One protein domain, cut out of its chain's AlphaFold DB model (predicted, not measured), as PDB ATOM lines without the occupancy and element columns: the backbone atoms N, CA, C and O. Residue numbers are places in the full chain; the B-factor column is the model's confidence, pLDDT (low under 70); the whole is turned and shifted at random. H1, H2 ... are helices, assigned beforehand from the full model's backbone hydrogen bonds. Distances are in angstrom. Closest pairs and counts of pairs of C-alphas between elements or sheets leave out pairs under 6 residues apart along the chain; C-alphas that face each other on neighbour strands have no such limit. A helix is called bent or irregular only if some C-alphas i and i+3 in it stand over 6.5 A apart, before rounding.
ATOM      1  N   ASN A  19     177.985 115.989 141.428       85.50
ATOM      2  CA  ASN A  19     177.389 116.144 142.760       85.50
ATOM      3  C   ASN A  19     177.989 117.338 143.522       85.50
ATOM      4  O   ASN A  19     177.265 118.073 144.196       85.50
ATOM      5  N   ASP A  20     179.296 117.563 143.378       86.88
ATOM      6  CA  ASP A  20     179.995 118.680 144.009       86.88
ATOM      7  C   ASP A  20     179.592 120.017 143.382       86.88
ATOM      8  O   ASP A  20     179.362 120.993 144.099       86.88
ATOM      9  N   LYS A  21     179.442 120.059 142.050       89.19
ATOM     10  CA  LYS A  21     178.917 121.237 141.342       89.19
ATOM     11  C   LYS A  21     177.505 121.569 141.806       89.19
ATOM     12  O   LYS A  21     177.242 122.718 142.135       89.19
ATOM     13  N   ALA A  22     176.615 120.579 141.883       90.62
ATOM     14  CA  ALA A  22     175.240 120.787 142.329       90.62
ATOM     15  C   ALA A  22     175.171 121.277 143.786       90.62
ATOM     16  O   ALA A  22     174.407 122.189 144.107       90.62
ATOM     17  N   TYR A  23     176.001 120.710 144.670       89.75
ATOM     18  CA  TYR A  23     176.107 121.169 146.054       89.75
ATOM     19  C   TYR A  23     176.583 122.624 146.134       89.75
ATOM     20  O   TYR A  23     175.986 123.427 146.856       89.75
ATOM     21  N   MET A  24     177.626 122.977 145.377       91.50
ATOM     22  CA  MET A  24     178.155 124.339 145.373       91.50
ATOM     23  C   MET A  24     177.209 125.332 144.706       91.50
ATOM     24  O   MET A  24     177.048 126.424 145.239       91.50
ATOM     25  N   GLN A  25     176.513 124.953 143.633       94.50
ATOM     26  CA  GLN A  25     175.483 125.795 143.026       94.50
ATOM     27  C   GLN A  25     174.393 126.122 144.049       94.50
ATOM     28  O   GLN A  25     174.121 127.287 144.305       94.50
ATOM     29  N   ARG A  26     173.876 125.111 144.759       95.75
ATOM     30  CA  ARG A  26     172.887 125.321 145.825       95.75
ATOM     31  C   ARG A  26     173.405 126.233 146.942       95.75
ATOM     32  O   ARG A  26     172.624 126.961 147.554       95.75
ATOM     33  N   LEU A  27     174.692 126.148 147.278       94.81
ATOM     34  CA  LEU A  27     175.307 127.033 148.266       94.81
ATOM     35  C   LEU A  27     175.381 128.475 147.749       94.81
ATOM     36  O   LEU A  27     175.002 129.385 148.482       94.81
ATOM     37  N   LEU A  28     175.824 128.672 146.505       95.31
ATOM     38  CA  LEU A  28     175.887 129.982 145.854       95.31
ATOM     39  C   LEU A  28     174.499 130.620 145.759       95.31
ATOM     40  O   LEU A  28     174.346 131.768 146.163       95.31
ATOM     41  N   ASP A  29     173.482 129.859 145.351       96.12
ATOM     42  CA  ASP A  29     172.096 130.332 145.264       96.12
ATOM     43  C   ASP A  29     171.594 130.830 146.629       96.12
ATOM     44  O   ASP A  29     171.007 131.905 146.743       96.12
ATOM     45  N   LYS A  30     171.878 130.080 147.704       97.31
ATOM     46  CA  LYS A  30     171.511 130.480 149.072       97.31
ATOM     47  C   LYS A  30     172.234 131.743 149.528       97.31
ATOM     48  O   LYS A  30     171.617 132.598 150.157       97.31
ATOM     49  N   LEU A  31     173.535 131.842 149.255       97.06
ATOM     50  CA  LEU A  31     174.326 133.020 149.615       97.06
ATOM     51  C   LEU A  31     173.847 134.255 148.856       97.06
ATOM     52  O   LEU A  31     173.766 135.332 149.439       97.06
ATOM     53  N   HIS A  32     173.486 134.086 147.586       95.75
ATOM     54  CA  HIS A  32     172.962 135.157 146.759       95.75
ATOM     55  C   HIS A  32     171.624 135.686 147.290       95.75
ATOM     56  O   HIS A  32     171.487 136.888 147.498       95.75
ATOM     57  N   VAL A  33     170.681 134.798 147.629       96.44
ATOM     58  CA  VAL A  33     169.414 135.196 148.271       96.44
ATOM     59  C   VAL A  33     169.666 135.915 149.597       96.44
ATOM     60  O   VAL A  33     169.116 136.986 149.829       96.44
ATOM     61  N   HIS A  34     170.558 135.391 150.443       97.44
ATOM     62  CA  HIS A  34     170.870 136.027 151.723       97.44
ATOM     63  C   HIS A  34     171.491 137.424 151.563       97.44
ATOM     64  O   HIS A  34     171.184 138.339 152.332       97.44
ATOM     65  N   PHE A  35     172.347 137.603 150.555       96.19
ATOM     66  CA  PHE A  35     172.895 138.906 150.200       96.19
ATOM     67  C   PHE A  35     171.784 139.879 149.792       96.19
ATOM     68  O   PHE A  35     171.708 140.972 150.351       96.19
ATOM     69  N   ILE A  36     170.890 139.459 148.891       95.12
ATOM     70  CA  ILE A  36     169.746 140.266 148.445       95.12
ATOM     71  C   ILE A  36     168.888 140.690 149.638       95.12
ATOM     72  O   ILE A  36     168.580 141.873 149.781       95.12
ATOM     73  N   ASP A  37     168.537 139.748 150.511       96.69
ATOM     74  CA  ASP A  37     167.702 140.014 151.683       96.69
ATOM     75  C   ASP A  37     168.367 141.019 152.626       96.69
ATOM     76  O   ASP A  37     167.724 141.958 153.095       96.69
ATOM     77  N   THR A  38     169.675 140.876 152.854       97.06
ATOM     78  CA  THR A  38     170.447 141.791 153.705       97.06
ATOM     79  C   THR A  38     170.503 143.199 153.112       97.06
ATOM     80  O   THR A  38     170.325 144.180 153.835       97.06
ATOM     81  N   VAL A  39     170.713 143.325 151.797       95.62
ATOM     82  CA  VAL A  39     170.759 144.629 151.117       95.62
ATOM     83  C   VAL A  39     169.382 145.290 151.107       95.62
ATOM     84  O   VAL A  39     169.275 146.475 151.426       95.62
ATOM     85  N   LYS A  40     168.319 144.533 150.810       95.19
ATOM     86  CA  LYS A  40     166.938 145.032 150.855       95.19
ATOM     87  C   LYS A  40     166.545 145.476 152.260       95.19
ATOM     88  O   LYS A  40     165.985 146.555 152.404       95.19
ATOM     89  N   LEU A  41     166.894 144.703 153.289       96.19
ATOM     90  CA  LEU A  41     166.650 145.077 154.681       96.19
ATOM     91  C   LEU A  41     167.436 146.335 155.083       96.19
ATOM     92  O   LEU A  41     166.896 147.208 155.755       96.19
ATOM     93  N   GLY A  42     168.702 146.438 154.671       96.38
ATOM     94  CA  GLY A  42     169.576 147.552 155.045       96.38
ATOM     95  C   GLY A  42     169.251 148.872 154.343       96.38
ATOM     96  O   GLY A  42     169.411 149.938 154.938       96.38
ATOM     97  N   ARG A  43     168.811 148.829 153.081       95.31
ATOM     98  CA  ARG A  43     168.490 150.035 152.296       95.31
ATOM     99  C   ARG A  43     167.002 150.388 152.321       95.31
ATOM    100  O   ARG A  43     166.680 151.571 152.219       95.31
ATOM    101  N   GLY A  44     166.117 149.400 152.466       94.19
ATOM    102  CA  GLY A  44     164.666 149.588 152.479       94.19
ATOM    103  C   GLY A  44     164.177 150.375 151.264       94.19
ATOM    104  O   GLY A  44     164.584 150.109 150.133       94.19
ATOM    105  N   ASP A  45     163.375 151.404 151.528       94.31
ATOM    106  CA  ASP A  45     162.727 152.251 150.516       94.31
ATOM    107  C   ASP A  45     163.699 153.110 149.690       94.31
ATOM    108  O   ASP A  45     163.290 153.791 148.752       94.31
ATOM    109  N   LYS A  46     164.995 153.122 150.030       95.44
ATOM    110  CA  LYS A  46     166.001 153.851 149.249       95.44
ATOM    111  C   LYS A  46     166.306 153.181 147.914       95.44
ATOM    112  O   LYS A  46     166.730 153.881 146.999       95.44
ATOM    113  N   LEU A  47     166.157 151.856 147.820       95.31
ATOM    114  CA  LEU A  47     166.440 151.109 146.592       95.31
ATOM    115  C   LEU A  47     165.384 151.405 145.534       95.31
ATOM    116  O   LEU A  47     164.191 151.344 145.812       95.31
ATOM    117  N   LYS A  48     165.842 151.647 144.306       95.19
ATOM    118  CA  LYS A  48     164.993 151.946 143.150       95.19
ATOM    119  C   LYS A  48     165.182 150.886 142.064       95.19
ATOM    120  O   LYS A  48     165.901 151.130 141.086       95.19
ATOM    121  N   PRO A  49     164.609 149.681 142.238       91.94
ATOM    122  CA  PRO A  49     164.791 148.573 141.300       91.94
ATOM    123  C   PRO A  49     164.297 148.909 139.887       91.94
ATOM    124  O   PRO A  49     164.884 148.469 138.905       91.94
ATOM    125  N   GLU A  50     163.265 149.738 139.756       93.19
ATOM    126  CA  GLU A  50     162.759 150.222 138.472       93.19
ATOM    127  C   GLU A  50     163.781 151.074 137.708       93.19
ATOM    128  O   GLU A  50     163.901 150.941 136.491       93.19
ATOM    129  N   VAL A  51     164.562 151.900 138.413       93.81
ATOM    130  CA  VAL A  51     165.621 152.720 137.802       93.81
ATOM    131  C   VAL A  51     166.788 151.838 137.368       93.81
ATOM    132  O   VAL A  51     167.302 152.000 136.262       93.81
ATOM    133  N   ALA A  52     167.177 150.879 138.212       92.31
ATOM    134  CA  ALA A  52     168.211 149.896 137.889       92.31
ATOM    135  C   ALA A  52     167.846 149.091 136.633       92.31
ATOM    136  O   ALA A  52     168.644 148.997 135.698       92.31
ATOM    137  N   LYS A  53     166.606 148.593 136.567       91.25
ATOM    138  CA  LYS A  53     166.104 147.845 135.415       91.25
ATOM    139  C   LYS A  53     166.060 148.697 134.145       91.25
ATOM    140  O   LYS A  53     166.522 148.243 133.105       91.25
ATOM    141  N   ALA A  54     165.570 149.935 134.227       91.62
ATOM    142  CA  ALA A  54     165.508 150.836 133.076       91.62
ATOM    143  C   ALA A  54     166.900 151.138 132.494       91.62
ATOM    144  O   ALA A  54     167.065 151.166 131.276       91.62
ATOM    145  N   LYS A  55     167.922 151.318 133.344       89.56
ATOM    146  CA  LYS A  55     169.314 151.482 132.893       89.56
ATOM    147  C   LYS A  55     169.829 150.238 132.163       89.56
ATOM    148  O   LYS A  55     170.470 150.358 131.124       89.56
ATOM    149  N   MET A  56     169.511 149.044 132.660       88.50
ATOM    150  CA  MET A  56     169.901 147.798 131.991       88.50
ATOM    151  C   MET A  56     169.186 147.589 130.659       88.50
ATOM    152  O   MET A  56     169.821 147.197 129.682       88.50
ATOM    153  N   GLU A  57     167.894 147.907 130.591       89.50
ATOM    154  CA  GLU A  57     167.135 147.897 129.338       89.50
ATOM    155  C   GLU A  57     167.735 148.877 128.318       89.50
ATOM    156  O   GLU A  57     167.793 148.560 127.134       89.50
ATOM    157  N   GLN A  58     168.257 150.030 128.750       88.88
ATOM    158  CA  GLN A  58     168.959 150.961 127.856       88.88
ATOM    159  C   GLN A  58     170.289 150.403 127.332       88.88
ATOM    160  O   GLN A  58     170.625 150.632 126.171       88.88
ATOM    161  N   LEU A  59     171.046 149.686 128.166       87.81
ATOM    162  CA  LEU A  59     172.344 149.124 127.782       87.81
ATOM    163  C   LEU A  59     172.212 147.913 126.852       87.81
ATOM    164  O   LEU A  59     172.993 147.779 125.911       87.81
ATOM    165  N   TYR A  60     171.242 147.033 127.112       87.44
ATOM    166  CA  TYR A  60     171.102 145.763 126.394       87.44
ATOM    167  C   TYR A  60     169.968 145.750 125.360       87.44
ATOM    168  O   TYR A  60     170.015 144.945 124.427       87.44
ATOM    169  N   GLY A  61     168.963 146.619 125.481       87.88
ATOM    170  CA  GLY A  61     167.789 146.633 124.606       87.88
ATOM    171  C   GLY A  61     167.138 145.252 124.502       87.88
ATOM    172  O   GLY A  61     166.935 144.565 125.504       87.88
ATOM    173  N   ASP A  62     166.898 144.802 123.271       88.31
ATOM    174  CA  ASP A  62     166.304 143.490 122.976       88.31
ATOM    175  C   ASP A  62     167.198 142.297 123.367       88.31
ATOM    176  O   ASP A  62     166.741 141.155 123.388       88.31
ATOM    177  N   SER A  63     168.479 142.537 123.672       87.69
ATOM    178  CA  SER A  63     169.440 141.494 124.057       87.69
ATOM    179  C   SER A  63     169.544 141.271 125.570       87.69
ATOM    180  O   SER A  63     170.445 140.565 126.027       87.69
ATOM    181  N   MET A  64     168.635 141.857 126.358       83.44
ATOM    182  CA  MET A  64     168.642 141.735 127.814       83.44
ATOM    183  C   MET A  64     168.461 140.269 128.254       83.44
ATOM    184  O   MET A  64     167.444 139.648 127.924       83.44
ATOM    185  N   PRO A  65     169.417 139.690 129.005       84.31
ATOM    186  CA  PRO A  65     169.303 138.309 129.451       84.31
ATOM    187  C   PRO A  65     168.096 138.122 130.376       84.31
ATOM    188  O   PRO A  65     167.784 138.962 131.224       84.31
ATOM    189  N   SER A  66     167.417 136.981 130.245       78.50
ATOM    190  CA  SER A  66     166.311 136.624 131.129       78.50
ATOM    191  C   SER A  66     166.807 136.484 132.573       78.50
ATOM    192  O   SER A  66     167.657 135.637 132.845       78.50
ATOM    193  N   GLY A  67     166.252 137.280 133.488       76.94
ATOM    194  CA  GLY A  67     166.611 137.265 134.912       76.94
ATOM    195  C   GLY A  67     167.530 138.405 135.355       76.94
ATOM    196  O   GLY A  67     167.834 138.486 136.539       76.94
ATOM    197  N   CYS A  68     167.924 139.303 134.450       76.62
ATOM    198  CA  CYS A  68     168.580 140.549 134.830       76.62
ATOM    199  C   CYS A  68     167.545 141.523 135.410       76.62
ATOM    200  O   CYS A  68     166.573 141.883 134.747       76.62
ATOM    201  N   ASP A  69     167.736 141.949 136.653       82.06
ATOM    202  CA  ASP A  69     166.956 143.011 137.296       82.06
ATOM    203  C   ASP A  69     167.753 144.324 137.412       82.06
ATOM    204  O   ASP A  69     167.225 145.332 137.882       82.06
ATOM    205  N   GLY A  70     169.019 144.310 136.978       86.25
ATOM    206  CA  GLY A  70     170.008 145.372 137.127       86.25
ATOM    207  C   GLY A  70     170.584 145.493 138.527       86.25
ATOM    208  O   GLY A  70     171.731 145.876 138.685       86.25
ATOM    209  N   LEU A  71     169.833 145.136 139.562       91.25
ATOM    210  CA  LEU A  71     170.233 145.424 140.932       91.25
ATOM    211  C   LEU A  71     171.105 144.321 141.545       91.25
ATOM    212  O   LEU A  71     172.005 144.616 142.332       91.25
ATOM    213  N   PHE A  72     170.835 143.057 141.208       91.94
ATOM    214  CA  PHE A  72     171.486 141.890 141.809       91.94
ATOM    215  C   PHE A  72     171.951 140.868 140.768       91.94
ATOM    216  O   PHE A  72     172.052 139.682 141.049       91.94
ATOM    217  N   ASP A  73     172.290 141.317 139.568       89.69
ATOM    218  CA  ASP A  73     172.742 140.471 138.458       89.69
ATOM    219  C   ASP A  73     174.275 140.398 138.317       89.69
ATOM    220  O   ASP A  73     174.799 139.731 137.424       89.69
ATOM    221  N   GLY A  74     175.003 141.051 139.226       88.94
ATOM    222  CA  GLY A  74     176.466 141.110 139.218       88.94
ATOM    223  C   GLY A  74     177.040 142.215 138.332       88.94
ATOM    224  O   GLY A  74     178.249 142.230 138.094       88.94
ATOM    225  N   THR A  75     176.204 143.134 137.847       88.62
ATOM    226  CA  THR A  75     176.652 144.329 137.132       88.62
ATOM    227  C   THR A  75     177.334 145.335 138.060       88.62
ATOM    228  O   THR A  75     177.220 145.287 139.289       88.62
ATOM    229  N   PHE A  76     178.101 146.244 137.457       91.00
ATOM    230  CA  PHE A  76     178.820 147.293 138.168       91.00
ATOM    231  C   PHE A  76     178.168 148.644 137.905       91.00
ATOM    232  O   PHE A  76     177.740 148.920 136.787       91.00
ATOM    233  N   TYR A  77     178.175 149.493 138.927       92.06
ATOM    234  CA  TYR A  77     177.657 150.851 138.861       92.06
ATOM    235  C   TYR A  77     178.776 151.864 139.052       92.06
ATOM    236  O   TYR A  77     179.623 151.708 139.938       92.06
ATOM    237  N   GLU A  78     178.749 152.937 138.262       94.25
ATOM    238  CA  GLU A  78     179.519 154.133 138.589       94.25
ATOM    239  C   GLU A  78     178.979 154.757 139.890       94.25
ATOM    240  O   GLU A  78     177.812 154.588 140.241       94.25
ATOM    241  N   GLY A  79     179.807 155.502 140.628       93.75
ATOM    242  CA  GLY A  79     179.409 156.084 141.914       93.75
ATOM    243  C   GLY A  79     178.165 156.979 141.836       93.75
ATOM    244  O   GLY A  79     177.335 156.942 142.740       93.75
ATOM    245  N   THR A  80     178.011 157.751 140.760       95.00
ATOM    246  CA  THR A  80     176.831 158.594 140.508       95.00
ATOM    247  C   THR A  80     175.588 157.744 140.252       95.00
ATOM    248  O   THR A  80     174.561 157.931 140.902       95.00
ATOM    249  N   GLU A  81     175.701 156.735 139.392       94.94
ATOM    250  CA  GLU A  81     174.616 155.802 139.094       94.94
ATOM    251  C   GLU A  81     174.185 154.997 140.318       94.94
ATOM    252  O   GLU A  81     172.991 154.801 140.536       94.94
ATOM    253  N   ALA A  82     175.140 154.585 141.155       94.94
ATOM    254  CA  ALA A  82     174.876 153.890 142.407       94.94
ATOM    255  C   ALA A  82     173.997 154.733 143.345       94.94
ATOM    256  O   ALA A  82     173.155 154.185 144.058       94.94
ATOM    257  N   VAL A  83     174.156 156.061 143.343       96.19
ATOM    258  CA  VAL A  83     173.280 156.970 144.099       96.19
ATOM    259  C   VAL A  83     171.888 157.037 143.468       96.19
ATOM    260  O   VAL A  83     170.886 156.989 144.182       96.19
ATOM    261  N   GLU A  84     171.797 157.087 142.139       94.81
ATOM    262  CA  GLU A  84     170.516 157.156 141.423       94.81
ATOM    263  C   GLU A  84     169.628 155.940 141.696       94.81
ATOM    264  O   GLU A  84     168.460 156.114 142.068       94.81
ATOM    265  N   VAL A  85     170.196 154.732 141.575       95.31
ATOM    266  CA  VAL A  85     169.506 153.455 141.847       95.31
ATOM    267  C   VAL A  85     169.308 153.194 143.341       95.31
ATOM    268  O   VAL A  85     168.626 152.247 143.734       95.31
ATOM    269  N   GLY A  86     169.899 154.032 144.196       95.25
ATOM    270  CA  GLY A  86     169.755 153.922 145.636       95.25
ATOM    271  C   GLY A  86     170.584 152.807 146.262       95.25
ATOM    272  O   GLY A  86     170.249 152.349 147.354       95.25
ATOM    273  N   LEU A  87     171.689 152.399 145.637       95.06
ATOM    274  CA  LEU A  87     172.726 151.570 146.261       95.06
ATOM    275  C   LEU A  87     173.642 152.396 147.180       95.06
ATOM    276  O   LEU A  87     174.035 151.919 148.242       95.06
ATOM    277  N   ALA A  88     173.924 153.648 146.817       94.94
ATOM    278  CA  ALA A  88     174.696 154.602 147.612       94.94
ATOM    279  C   ALA A  88     173.838 155.807 148.034       94.94
ATOM    280  O   ALA A  88     172.792 156.076 147.450       94.94
ATOM    281  N   ASP A  89     174.242 156.519 149.088       93.00
ATOM    282  CA  ASP A  89     173.564 157.757 149.512       93.00
ATOM    283  C   ASP A  89     174.167 159.005 148.853       93.00
ATOM    284  O   ASP A  89     173.451 159.957 148.560       93.00
ATOM    285  N   LEU A  90     175.488 159.009 148.644       92.88
ATOM    286  CA  LEU A  90     176.245 160.132 148.095       92.88
ATOM    287  C   LEU A  90     177.621 159.678 147.596       92.88
ATOM    288  O   LEU A  90     178.145 158.651 148.025       92.88
ATOM    289  N   THR A  91     178.223 160.494 146.736       94.69
ATOM    290  CA  THR A  91     179.623 160.383 146.310       94.69
ATOM    291  C   THR A  91     180.463 161.458 146.995       94.69
ATOM    292  O   THR A  91     180.027 162.605 147.087       94.69
ATOM    293  N   GLY A  92     181.675 161.129 147.440       91.19
ATOM    294  CA  GLY A  92     182.560 162.090 148.099       91.19
ATOM    295  C   GLY A  92     183.897 161.482 148.514       91.19
ATOM    296  O   GLY A  92     184.215 160.349 148.149       91.19
ATOM    297  N   ASP A  93     184.677 162.235 149.288       91.50
ATOM    298  CA  ASP A  93     185.943 161.782 149.855       91.50
ATOM    299  C   ASP A  93     185.799 161.396 151.337       91.50
ATOM    300  O   ASP A  93     184.917 161.863 152.063       91.50
TER     301      ASP A  93
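Overview. This is residues 19 to 93 of the 158 residues of the protein "Hypothetical protein" of Lotharella globosa (UniProt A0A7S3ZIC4). The long helix H1 and the shorter H2 make an open V, joined at the corner by the tight link of residues 47 and 48. From the far end of H2, the long link of residues 64 to 78 folds back into the opening of the V and leads to the short helix H3, near the start of H2. Residues 19 to 31 of H1 stick out as a free arm, and so do residues 58 to 63 of H2. The printed part has 75 residues with three named helices, H1, H2 and H3 in chain order, and no named strand; its class is all helix. It is loose, with a radius of gyration of the C-alphas of 14.4 A and spans of 45 by 32 by 24 A.

Along the chain. Find C-alpha 19 at (177.389, 116.144, 142.760); from there H1, residues 19 to 46, runs 39.9 A to C-alpha 46 at (166.001, 153.851, 149.249). It has a kink of 45 degrees near residue 40 and is irregular, with C-alphas 42 and 45 lying 9.5 A apart. H2, residues 49 to 63, covers 19.2 A and is irregular too, with C-alphas 59 and 62 lying 9.6 A apart. H3, residues 79 to 84, ends with C-alpha 84 at (170.516, 157.156, 141.423).

Arrangement. H1 is apart from H2 and from H3. Look at Val 51 and Glu 84 for the closest C-alphas of H2 and H3, 7.5 A from each other: these helices are close but not clearly touching. They run opposite ways at a steep tilt of 70.0 degrees, only just short of about perpendicular. In H3 every O i to N i+4 pair is within hydrogen-bond range; in H1 22 of 24 are, in H2 9 of 11.

Size, cuts and confidence. The C-alphas of Asn 19 and Asp 93, the two farthest apart, are 47.0 A from each other. The printed part has no cut. Its mean pLDDT is 91.9, and no printed residue is under 70.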